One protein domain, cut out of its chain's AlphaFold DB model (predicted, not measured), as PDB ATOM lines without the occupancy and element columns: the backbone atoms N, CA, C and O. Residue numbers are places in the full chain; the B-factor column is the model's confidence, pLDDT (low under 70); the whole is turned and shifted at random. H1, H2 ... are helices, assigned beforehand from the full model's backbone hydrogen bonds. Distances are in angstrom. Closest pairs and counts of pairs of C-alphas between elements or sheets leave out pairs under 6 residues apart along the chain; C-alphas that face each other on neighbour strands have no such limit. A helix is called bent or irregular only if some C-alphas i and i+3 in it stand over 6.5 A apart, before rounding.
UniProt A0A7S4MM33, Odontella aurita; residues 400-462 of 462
ATOM      1  N   THR A 400      27.239  55.621 102.184       67.25
ATOM      2  CA  THR A 400      28.660  55.885 101.910       67.25
ATOM      3  C   THR A 400      29.530  54.725 102.384       67.25
ATOM      4  O   THR A 400      30.479  54.343 101.702       67.25
ATOM      5  N   LYS A 401      29.095  54.012 103.432       65.38
ATOM      6  CA  LYS A 401      29.610  52.671 103.771       65.38
ATOM      7  C   LYS A 401      29.359  51.631 102.670       65.38
ATOM      8  O   LYS A 401      30.113  50.666 102.576       65.38
ATOM      9  N   MET A 402      28.355  51.824 101.803       61.12
ATOM     10  CA  MET A 402      28.215  51.021 100.578       61.12
ATOM     11  C   MET A 402      29.181  51.461  99.463       61.12
ATOM     12  O   MET A 402      29.485  50.666  98.582       61.12
ATOM     13  N   VAL A 403      29.724  52.680  99.485       61.72
ATOM     14  CA  VAL A 403      30.765  53.114  98.529       61.72
ATOM     15  C   VAL A 403      32.146  52.568  98.917       61.72
ATOM     16  O   VAL A 403      32.977  52.301  98.044       61.72
ATOM     17  N   ASP A 404      32.353  52.248 100.196       58.91
ATOM     18  CA  ASP A 404      33.556  51.564 100.691       58.91
ATOM     19  C   ASP A 404      33.661  50.081 100.246       58.91
ATOM     20  O   ASP A 404      34.617  49.360 100.546       58.91
ATOM     21  N   LEU A 405      32.737  49.623  99.386       58.47
ATOM     22  CA  LEU A 405      32.852  48.385  98.603       58.47
ATOM     23  C   LEU A 405      34.081  48.358  97.675       58.47
ATOM     24  O   LEU A 405      34.383  47.310  97.099       58.47
ATOM     25  N   LYS A 406      34.837  49.459  97.559       59.34
ATOM     26  CA  LYS A 406      36.185  49.460  96.968       59.34
ATOM     27  C   LYS A 406      37.167  48.566  97.735       59.34
ATOM     28  O   LYS A 406      38.018  47.948  97.100       59.34
ATOM     29  N   GLY A 407      36.988  48.394  99.048       64.81
ATOM     30  CA  GLY A 407      37.719  47.398  99.842       64.81
ATOM     31  C   GLY A 407      37.227  45.953  99.654       64.81
ATOM     32  O   GLY A 407      37.954  45.008  99.947       64.81
ATOM     33  N   GLY A 408      36.018  45.756  99.114       64.69
ATOM     34  CA  GLY A 408      35.377  44.446  98.926       64.69
ATOM     35  C   GLY A 408      35.902  43.612  97.749       64.69
ATOM     36  O   GLY A 408      35.390  42.521  97.495       64.69
ATOM     37  N   GLY A 409      36.905  44.112  97.022       72.12
ATOM     38  CA  GLY A 409      37.441  43.488  95.814       72.12
ATOM     39  C   GLY A 409      36.533  43.658  94.588       72.12
ATOM     40  O   GLY A 409      35.336  43.927  94.690       72.12
ATOM     41  N   ILE A 410      37.115  43.464  93.398       74.50
ATOM     42  CA  ILE A 410      36.466  43.643  92.079       74.50
ATOM     43  C   ILE A 410      35.118  42.902  91.982       74.50
ATOM     44  O   ILE A 410      34.197  43.357  91.305       74.50
ATOM     45  N   VAL A 411      34.970  41.783  92.697       74.31
ATOM     46  CA  VAL A 411      33.758  40.953  92.687       74.31
ATOM     47  C   VAL A 411      32.560  41.668  93.326       74.31
ATOM     48  O   VAL A 411      31.467  41.619  92.761       74.31
ATOM     49  N   LYS A 412      32.739  42.386  94.448       68.69
ATOM     50  CA  LYS A 412      31.638  43.125  95.095       68.69
ATOM     51  C   LYS A 412      31.252  44.382  94.305       68.69
ATOM     52  O   LYS A 412      30.065  44.671  94.165       68.69
ATOM     53  N   GLN A 413      32.228  45.065  93.699       73.69
ATOM     54  CA  GLN A 413      31.966  46.193  92.795       73.69
ATOM     55  C   GLN A 413      31.203  45.756  91.536       73.69
ATOM     56  O   GLN A 413      30.223  46.393  91.151       73.69
ATOM     57  N   GLY A 414      31.608  44.637  90.923       79.25
ATOM     58  CA  GLY A 414      30.933  44.072  89.755       79.25
ATOM     59  C   GLY A 414      29.502  43.627  90.058       79.25
ATOM     60  O   GLY A 414      28.605  43.854  89.250       79.25
ATOM     61  N   ALA A 415      29.265  43.061  91.243       76.12
ATOM     62  CA  ALA A 415      27.929  42.660  91.662       76.12
ATOM     63  C   ALA A 415      27.009  43.862  91.938       76.12
ATOM     64  O   ALA A 415      25.845  43.821  91.549       76.12
ATOM     65  N   PHE A 416      27.521  44.949  92.528       75.19
ATOM     66  CA  PHE A 416      26.742  46.174  92.734       75.19
ATOM     67  C   PHE A 416      26.369  46.851  91.409       75.19
ATOM     68  O   PHE A 416      25.194  47.115  91.156       75.19
ATOM     69  N   VAL A 417      27.344  47.067  90.516       82.75
ATOM     70  CA  VAL A 417      27.081  47.626  89.177       82.75
ATOM     71  C   VAL A 417      26.142  46.710  88.386       82.75
ATOM     72  O   VAL A 417      25.218  47.191  87.732       82.75
ATOM     73  N   GLY A 418      26.323  45.392  88.498       80.62
ATOM     74  CA  GLY A 418      25.430  44.394  87.918       80.62
ATOM     75  C   GLY A 418      24.001  44.506  88.450       80.62
ATOM     76  O   GLY A 418      23.067  44.528  87.656       80.62
ATOM     77  N   ALA A 419      23.818  44.654  89.762       78.00
ATOM     78  CA  ALA A 419      22.506  44.821  90.380       78.00
ATOM     79  C   ALA A 419      21.817  46.119  89.930       78.00
ATOM     80  O   ALA A 419      20.627  46.095  89.607       78.00
ATOM     81  N   VAL A 420      22.549  47.234  89.838       79.81
ATOM     82  CA  VAL A 420      22.008  48.520  89.364       79.81
ATOM     83  C   VAL A 420      21.607  48.439  87.889       79.81
ATOM     84  O   VAL A 420      20.478  48.786  87.540       79.81
ATOM     85  N   LEU A 421      22.485  47.926  87.020       80.44
ATOM     86  CA  LEU A 421      22.191  47.773  85.591       80.44
ATOM     87  C   LEU A 421      21.022  46.812  85.347       80.44
ATOM     88  O   LEU A 421      20.166  47.089  84.504       80.44
ATOM     89  N   PHE A 422      20.957  45.711  86.098       78.19
ATOM     90  CA  PHE A 422      19.858  44.757  85.984       78.19
ATOM     91  C   PHE A 422      18.543  45.359  86.494       78.19
ATOM     92  O   PHE A 422      17.516  45.177  85.852       78.19
ATOM     93  N   SER A 423      18.571  46.162  87.563       76.69
ATOM     94  CA  SER A 423      17.381  46.852  88.086       76.69
ATOM     95  C   SER A 423      16.817  47.874  87.096       76.69
ATOM     96  O   SER A 423      15.613  47.883  86.850       76.69
ATOM     97  N   ILE A 424      17.676  48.691  86.469       81.50
ATOM     98  CA  ILE A 424      17.255  49.652  85.433       81.50
ATOM     99  C   ILE A 424      16.660  48.908  84.233       81.50
ATOM    100  O   ILE A 424      15.627  49.312  83.695       81.50
ATOM    101  N   ARG A 425      17.273  47.787  83.832       79.38
ATOM    102  CA  ARG A 425      16.762  46.962  82.737       79.38
ATOM    103  C   ARG A 425      15.421  46.308  83.077       79.38
ATOM    104  O   ARG A 425      14.517  46.351  82.248       79.38
ATOM    105  N   SER A 426      15.254  45.774  84.284       74.12
ATOM    106  CA  SER A 426      13.978  45.213  84.738       74.12
ATOM    107  C   SER A 426      12.876  46.275  84.807       74.12
ATOM    108  O   SER A 426      11.741  45.985  84.441       74.12
ATOM    109  N   LEU A 427      13.196  47.519  85.189       79.06
ATOM    110  CA  LEU A 427      12.236  48.628  85.152       79.06
ATOM    111  C   LEU A 427      11.824  48.984  83.713       79.06
ATOM    112  O   LEU A 427      10.652  49.251  83.444       79.06
ATOM    113  N   ALA A 428      12.780  48.957  82.779       80.00
ATOM    114  CA  ALA A 428      12.514  49.198  81.366       80.00
ATOM    115  C   ALA A 428      11.596  48.109  80.776       80.00
ATOM    116  O   ALA A 428      10.621  48.436  80.102       80.00
ATOM    117  N   GLU A 429      11.835  46.833  81.090       73.25
ATOM    118  CA  GLU A 429      10.962  45.731  80.658       73.25
ATOM    119  C   GLU A 429       9.574  45.794  81.325       73.25
ATOM    120  O   GLU A 429       8.563  45.554  80.662       73.25
ATOM    121  N   LEU A 430       9.489  46.229  82.588       72.94
ATOM    122  CA  LEU A 430       8.213  46.457  83.276       72.94
ATOM    123  C   LEU A 430       7.375  47.548  82.588       72.94
ATOM    124  O   LEU A 430       6.169  47.383  82.414       72.94
ATOM    125  N   SER A 431       8.005  48.643  82.148       73.81
ATOM    126  CA  SER A 431       7.293  49.716  81.439       73.81
ATOM    127  C   SER A 431       6.783  49.291  80.056       73.81
ATOM    128  O   SER A 431       5.728  49.752  79.625       73.81
ATOM    129  N   GLN A 432       7.469  48.360  79.384       72.06
ATOM    130  CA  GLN A 432       7.013  47.785  78.112       72.06
ATOM    131  C   GLN A 432       5.839  46.815  78.291       72.06
ATOM    132  O   GLN A 432       4.989  46.707  77.409       72.06
ATOM    133  N   MET A 433       5.743  46.156  79.447       69.12
ATOM    134  CA  MET A 433       4.643  45.244  79.765       69.12
ATOM    135  C   MET A 433       3.293  45.966  79.945       69.12
ATOM    136  O   MET A 433       2.244  45.351  79.769       69.12
ATOM    137  N   ALA A 434       3.307  47.276  80.222       73.69
ATOM    138  CA  ALA A 434       2.112  48.121  80.291       73.69
ATOM    139  C   ALA A 434       1.593  48.595  78.909       73.69
ATOM    140  O   ALA A 434       0.570  49.277  78.838       73.69
ATOM    141  N   GLY A 435       2.280  48.255  77.810       78.81
ATOM    142  CA  GLY A 435       1.868  48.588  76.443       78.81
ATOM    143  C   GLY A 435       0.873  47.585  75.822       78.81
ATOM    144  O   GLY A 435       0.778  46.434  76.259       78.81
ATOM    145  N   PRO A 436       0.127  47.982  74.770       64.06
ATOM    146  CA  PRO A 436      -0.820  47.106  74.079       64.06
ATOM    147  C   PRO A 436      -0.078  45.974  73.340       64.06
ATOM    148  O   PRO A 436       0.520  46.197  72.291       64.06
ATOM    149  N   GLY A 437      -0.105  44.763  73.914       69.12
ATOM    150  CA  GLY A 437       0.598  43.564  73.415       69.12
ATOM    151  C   GLY A 437       1.398  42.767  74.466       69.12
ATOM    152  O   GLY A 437       2.099  41.823  74.107       69.12
ATOM    153  N   GLY A 438       1.312  43.120  75.755       64.25
ATOM    154  CA  GLY A 438       2.188  42.616  76.827       64.25
ATOM    155  C   GLY A 438       2.109  41.126  77.206       64.25
ATOM    156  O   GLY A 438       2.951  40.665  77.978       64.25
ATOM    157  N   GLU A 439       1.166  40.341  76.674       69.00
ATOM    158  CA  GLU A 439       0.976  38.937  77.090       69.00
ATOM    159  C   GLU A 439       2.176  38.032  76.760       69.00
ATOM    160  O   GLU A 439       2.463  37.088  77.495       69.00
ATOM    161  N   VAL A 440       2.934  38.346  75.704       67.69
ATOM    162  CA  VAL A 440       4.090  37.537  75.271       67.69
ATOM    163  C   VAL A 440       5.399  37.941  75.966       67.69
ATOM    164  O   VAL A 440       6.361  37.177  75.963       67.69
ATOM    165  N   HIS A 441       5.442  39.118  76.600       61.34
ATOM    166  CA  HIS A 441       6.640  39.648  77.263       61.34
ATOM    167  C   HIS A 441       6.673  39.382  78.776       61.34
ATOM    168  O   HIS A 441       7.739  39.447  79.390       61.34
ATOM    169  N   GLY A 442       5.539  39.009  79.378       65.81
ATOM    170  CA  GLY A 442       5.436  38.798  80.823       65.81
ATOM    171  C   GLY A 442       6.243  37.624  81.373       65.81
ATOM    172  O   GLY A 442       6.788  37.707  82.471       65.81
ATOM    173  N   THR A 443       6.371  36.536  80.612       70.75
ATOM    174  CA  THR A 443       7.129  35.354  81.052       70.75
ATOM    175  C   THR A 443       8.635  35.609  81.047       70.75
ATOM    176  O   THR A 443       9.326  35.186  81.973       70.75
ATOM    177  N   ALA A 444       9.145  36.358  80.065       69.00
ATOM    178  CA  ALA A 444      10.547  36.764  80.012       69.00
ATOM    179  C   ALA A 444      10.897  37.742  81.148       69.00
ATOM    180  O   ALA A 444      11.897  37.536  81.839       69.00
ATOM    181  N   ALA A 445      10.035  38.731  81.401       67.50
ATOM    182  CA  ALA A 445      10.209  39.688  82.493       67.50
ATOM    183  C   ALA A 445      10.168  39.006  83.875       67.50
ATOM    184  O   ALA A 445      10.975  39.320  84.749       67.50
ATOM    185  N   ALA A 446       9.288  38.016  84.073       73.31
ATOM    186  CA  ALA A 446       9.204  37.264  85.326       73.31
ATOM    187  C   ALA A 446      10.474  36.440  85.607       73.31
ATOM    188  O   ALA A 446      10.973  36.445  86.732       73.31
ATOM    189  N   VAL A 447      11.036  35.767  84.593       76.38
ATOM    190  CA  VAL A 447      12.285  34.997  84.748       76.38
ATOM    191  C   VAL A 447      13.462  35.920  85.060       76.38
ATOM    192  O   VAL A 447      14.253  35.619  85.954       76.38
ATOM    193  N   GLN A 448      13.556  37.071  84.387       69.94
ATOM    194  CA  GLN A 448      14.581  38.066  84.702       69.94
ATOM    195  C   GLN A 448      14.410  38.630  86.120       69.94
ATOM    196  O   GLN A 448      15.391  38.719  86.854       69.94
ATOM    197  N   GLY A 449      13.180  38.922  86.551       72.81
ATOM    198  CA  GLY A 449      12.896  39.392  87.910       72.81
ATOM    199  C   GLY A 449      13.327  38.404  88.999       72.81
ATOM    200  O   GLY A 449      13.899  38.813  90.008       72.81
ATOM    201  N   VAL A 450      13.138  37.097  88.783       76.12
ATOM    202  CA  VAL A 450      13.597  36.055  89.723       76.12
ATOM    203  C   VAL A 450      15.125  35.991  89.788       76.12
ATOM    204  O   VAL A 450      15.681  35.851  90.876       76.12
ATOM    205  N   ILE A 451      15.817  36.145  88.655       75.31
ATOM    206  CA  ILE A 451      17.287  36.193  88.617       75.31
ATOM    207  C   ILE A 451      17.802  37.454  89.330       75.31
ATOM    208  O   ILE A 451      18.728  37.358  90.134       75.31
ATOM    209  N   ALA A 452      17.167  38.612  89.118       71.69
ATOM    210  CA  ALA A 452      17.487  39.851  89.830       71.69
ATOM    211  C   ALA A 452      17.327  39.695  91.348       71.69
ATOM    212  O   ALA A 452      18.222  40.059  92.108       71.69
ATOM    213  N   ALA A 453      16.206  39.111  91.785       71.88
ATOM    214  CA  ALA A 453      15.910  38.878  93.194       71.88
ATOM    215  C   ALA A 453      16.886  37.876  93.829       71.88
ATOM    216  O   ALA A 453      17.325  38.085  94.958       71.88
ATOM    217  N   ALA A 454      17.281  36.825  93.102       76.56
ATOM    218  CA  ALA A 454      18.292  35.874  93.557       76.56
ATOM    219  C   ALA A 454      19.679  36.529  93.696       76.56
ATOM    220  O   ALA A 454      20.361  36.306  94.697       76.56
ATOM    221  N   CYS A 455      20.079  37.385  92.749       69.44
ATOM    222  CA  CYS A 455      21.324  38.155  92.833       69.44
ATOM    223  C   CYS A 455      21.305  39.167  93.991       69.44
ATOM    224  O   CYS A 455      22.295  39.294  94.709       69.44
ATOM    225  N   ALA A 456      20.177  39.847  94.216       68.88
ATOM    226  CA  ALA A 456      20.002  40.760  95.344       68.88
ATOM    227  C   ALA A 456      20.040  40.021  96.695       68.88
ATOM    228  O   ALA A 456      20.687  40.483  97.631       68.88
ATOM    229  N   ALA A 457      19.411  38.843  96.786       76.44
ATOM    230  CA  ALA A 457      19.459  38.002  97.980       76.44
ATOM    231  C   ALA A 457      20.878  37.485  98.265       76.44
ATOM    232  O   ALA A 457      21.305  37.485  99.417       76.44
ATOM    233  N   TYR A 458      21.630  37.100  97.228       73.44
ATOM    234  CA  TYR A 458      23.031  36.692  97.364       73.44
ATOM    235  C   TYR A 458      23.921  37.839  97.867       73.44
ATOM    236  O   TYR A 458      24.781  37.612  98.712       73.44
ATOM    237  N   LEU A 459      23.674  39.076  97.415       65.88
ATOM    238  CA  LEU A 459      24.367  40.274  97.907       65.88
ATOM    239  C   LEU A 459      23.988  40.666  99.340       65.88
ATOM    240  O   LEU A 459      24.804  41.255 100.038       65.88
ATOM    241  N   ALA A 460      22.771  40.358  99.788       69.44
ATOM    242  CA  ALA A 460      22.345  40.627 101.161       69.44
ATOM    243  C   ALA A 460      22.882  39.596 102.175       69.44
ATOM    244  O   ALA A 460      22.927  39.879 103.371       69.44
ATOM    245  N   LEU A 461      23.265  38.400 101.713       71.19
ATOM    246  CA  LEU A 461      23.729  37.285 102.548       71.19
ATOM    247  C   LEU A 461      25.261  37.192 102.700       71.19
ATOM    248  O   LEU A 461      25.711  36.405 103.533       71.19
ATOM    249  N   GLY A 462      26.061  37.957 101.941       58.78
ATOM    250  CA  GLY A 462      27.536  37.910 101.988       58.78
ATOM    251  C   GLY A 462      28.220  39.265 101.864       58.78
ATOM    252  O   GLY A 462      29.348  39.417 102.393       58.78
TER     253      GLY A 462
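AT A GLANCE: This is residues 400 to 462 of the 462 residues of a protein of Odontella aurita (UniProt A0A7S4MM33). A long helical hairpin: H2, the longest helix, runs the length of a rod, and after a rounded loop H3 folds back beside it at a shallow tilt. The short H1 makes a small corner at the beginning of H2, at the end of the rod away from that loop. The printed part has 63 residues with three named helices, in the order H1, H2, H3, and no named strand; the class is all helix. The whole is loose, with a radius of gyration of the C-alphas of 14.5 A, and the C-alphas span 46 by 18 by 16 A.

IN THESE COORDINATES: H2 holds residues 409 to 433 and is 36.6 A long, from C-alpha 409 at (37.441, 43.488, 95.814) to C-alpha 433 at (4.643, 45.244, 79.765). H3 holds residues 442 to 461 and is 28.4 A long, ending with C-alpha 461 at (23.729, 37.285, 102.548). H1 holds residues 403 to 406; it is irregular, but only just, with C-alphas 403 and 406 6.7 A apart.

HOW THE PARTS SIT: H2 and H3 form a helical hairpin. They touch, and their closest C-alphas, those of Glu 429 and Ala 445, are 6.4 A apart. Their lines stand at a shallow tilt of 28 degrees and they run opposite ways. H1 and H2 touch only at the corner by their link, and only just, with 3 pairs of C-alphas within 8 A; H2 does so with residues 412 to 413 alone. The closest C-alphas there are those of Leu 405 and Gln 413, 6.3 A apart. H1 and H3 are apart. In H2 and H3 every O i to N i+4 pair is within hydrogen-bond range, while H1 is too short for such a pair.

THE WHOLE: The two C-alphas farthest apart, those of Gly 407 and Pro 436, are 46.4 A apart. The printed part has no cut and ends at Gly 462, the chain's last residue. The link from H1 to H2 is tight, with 2 residues, and that from H2 to H3 is short, with 8. Residues 406 to 411, of which 409 to 411 belong to H2, stand free. The mean pLDDT of the printed part is 71.5, and 26 residues are under 70, among them 400 to 408 and 436 to 442.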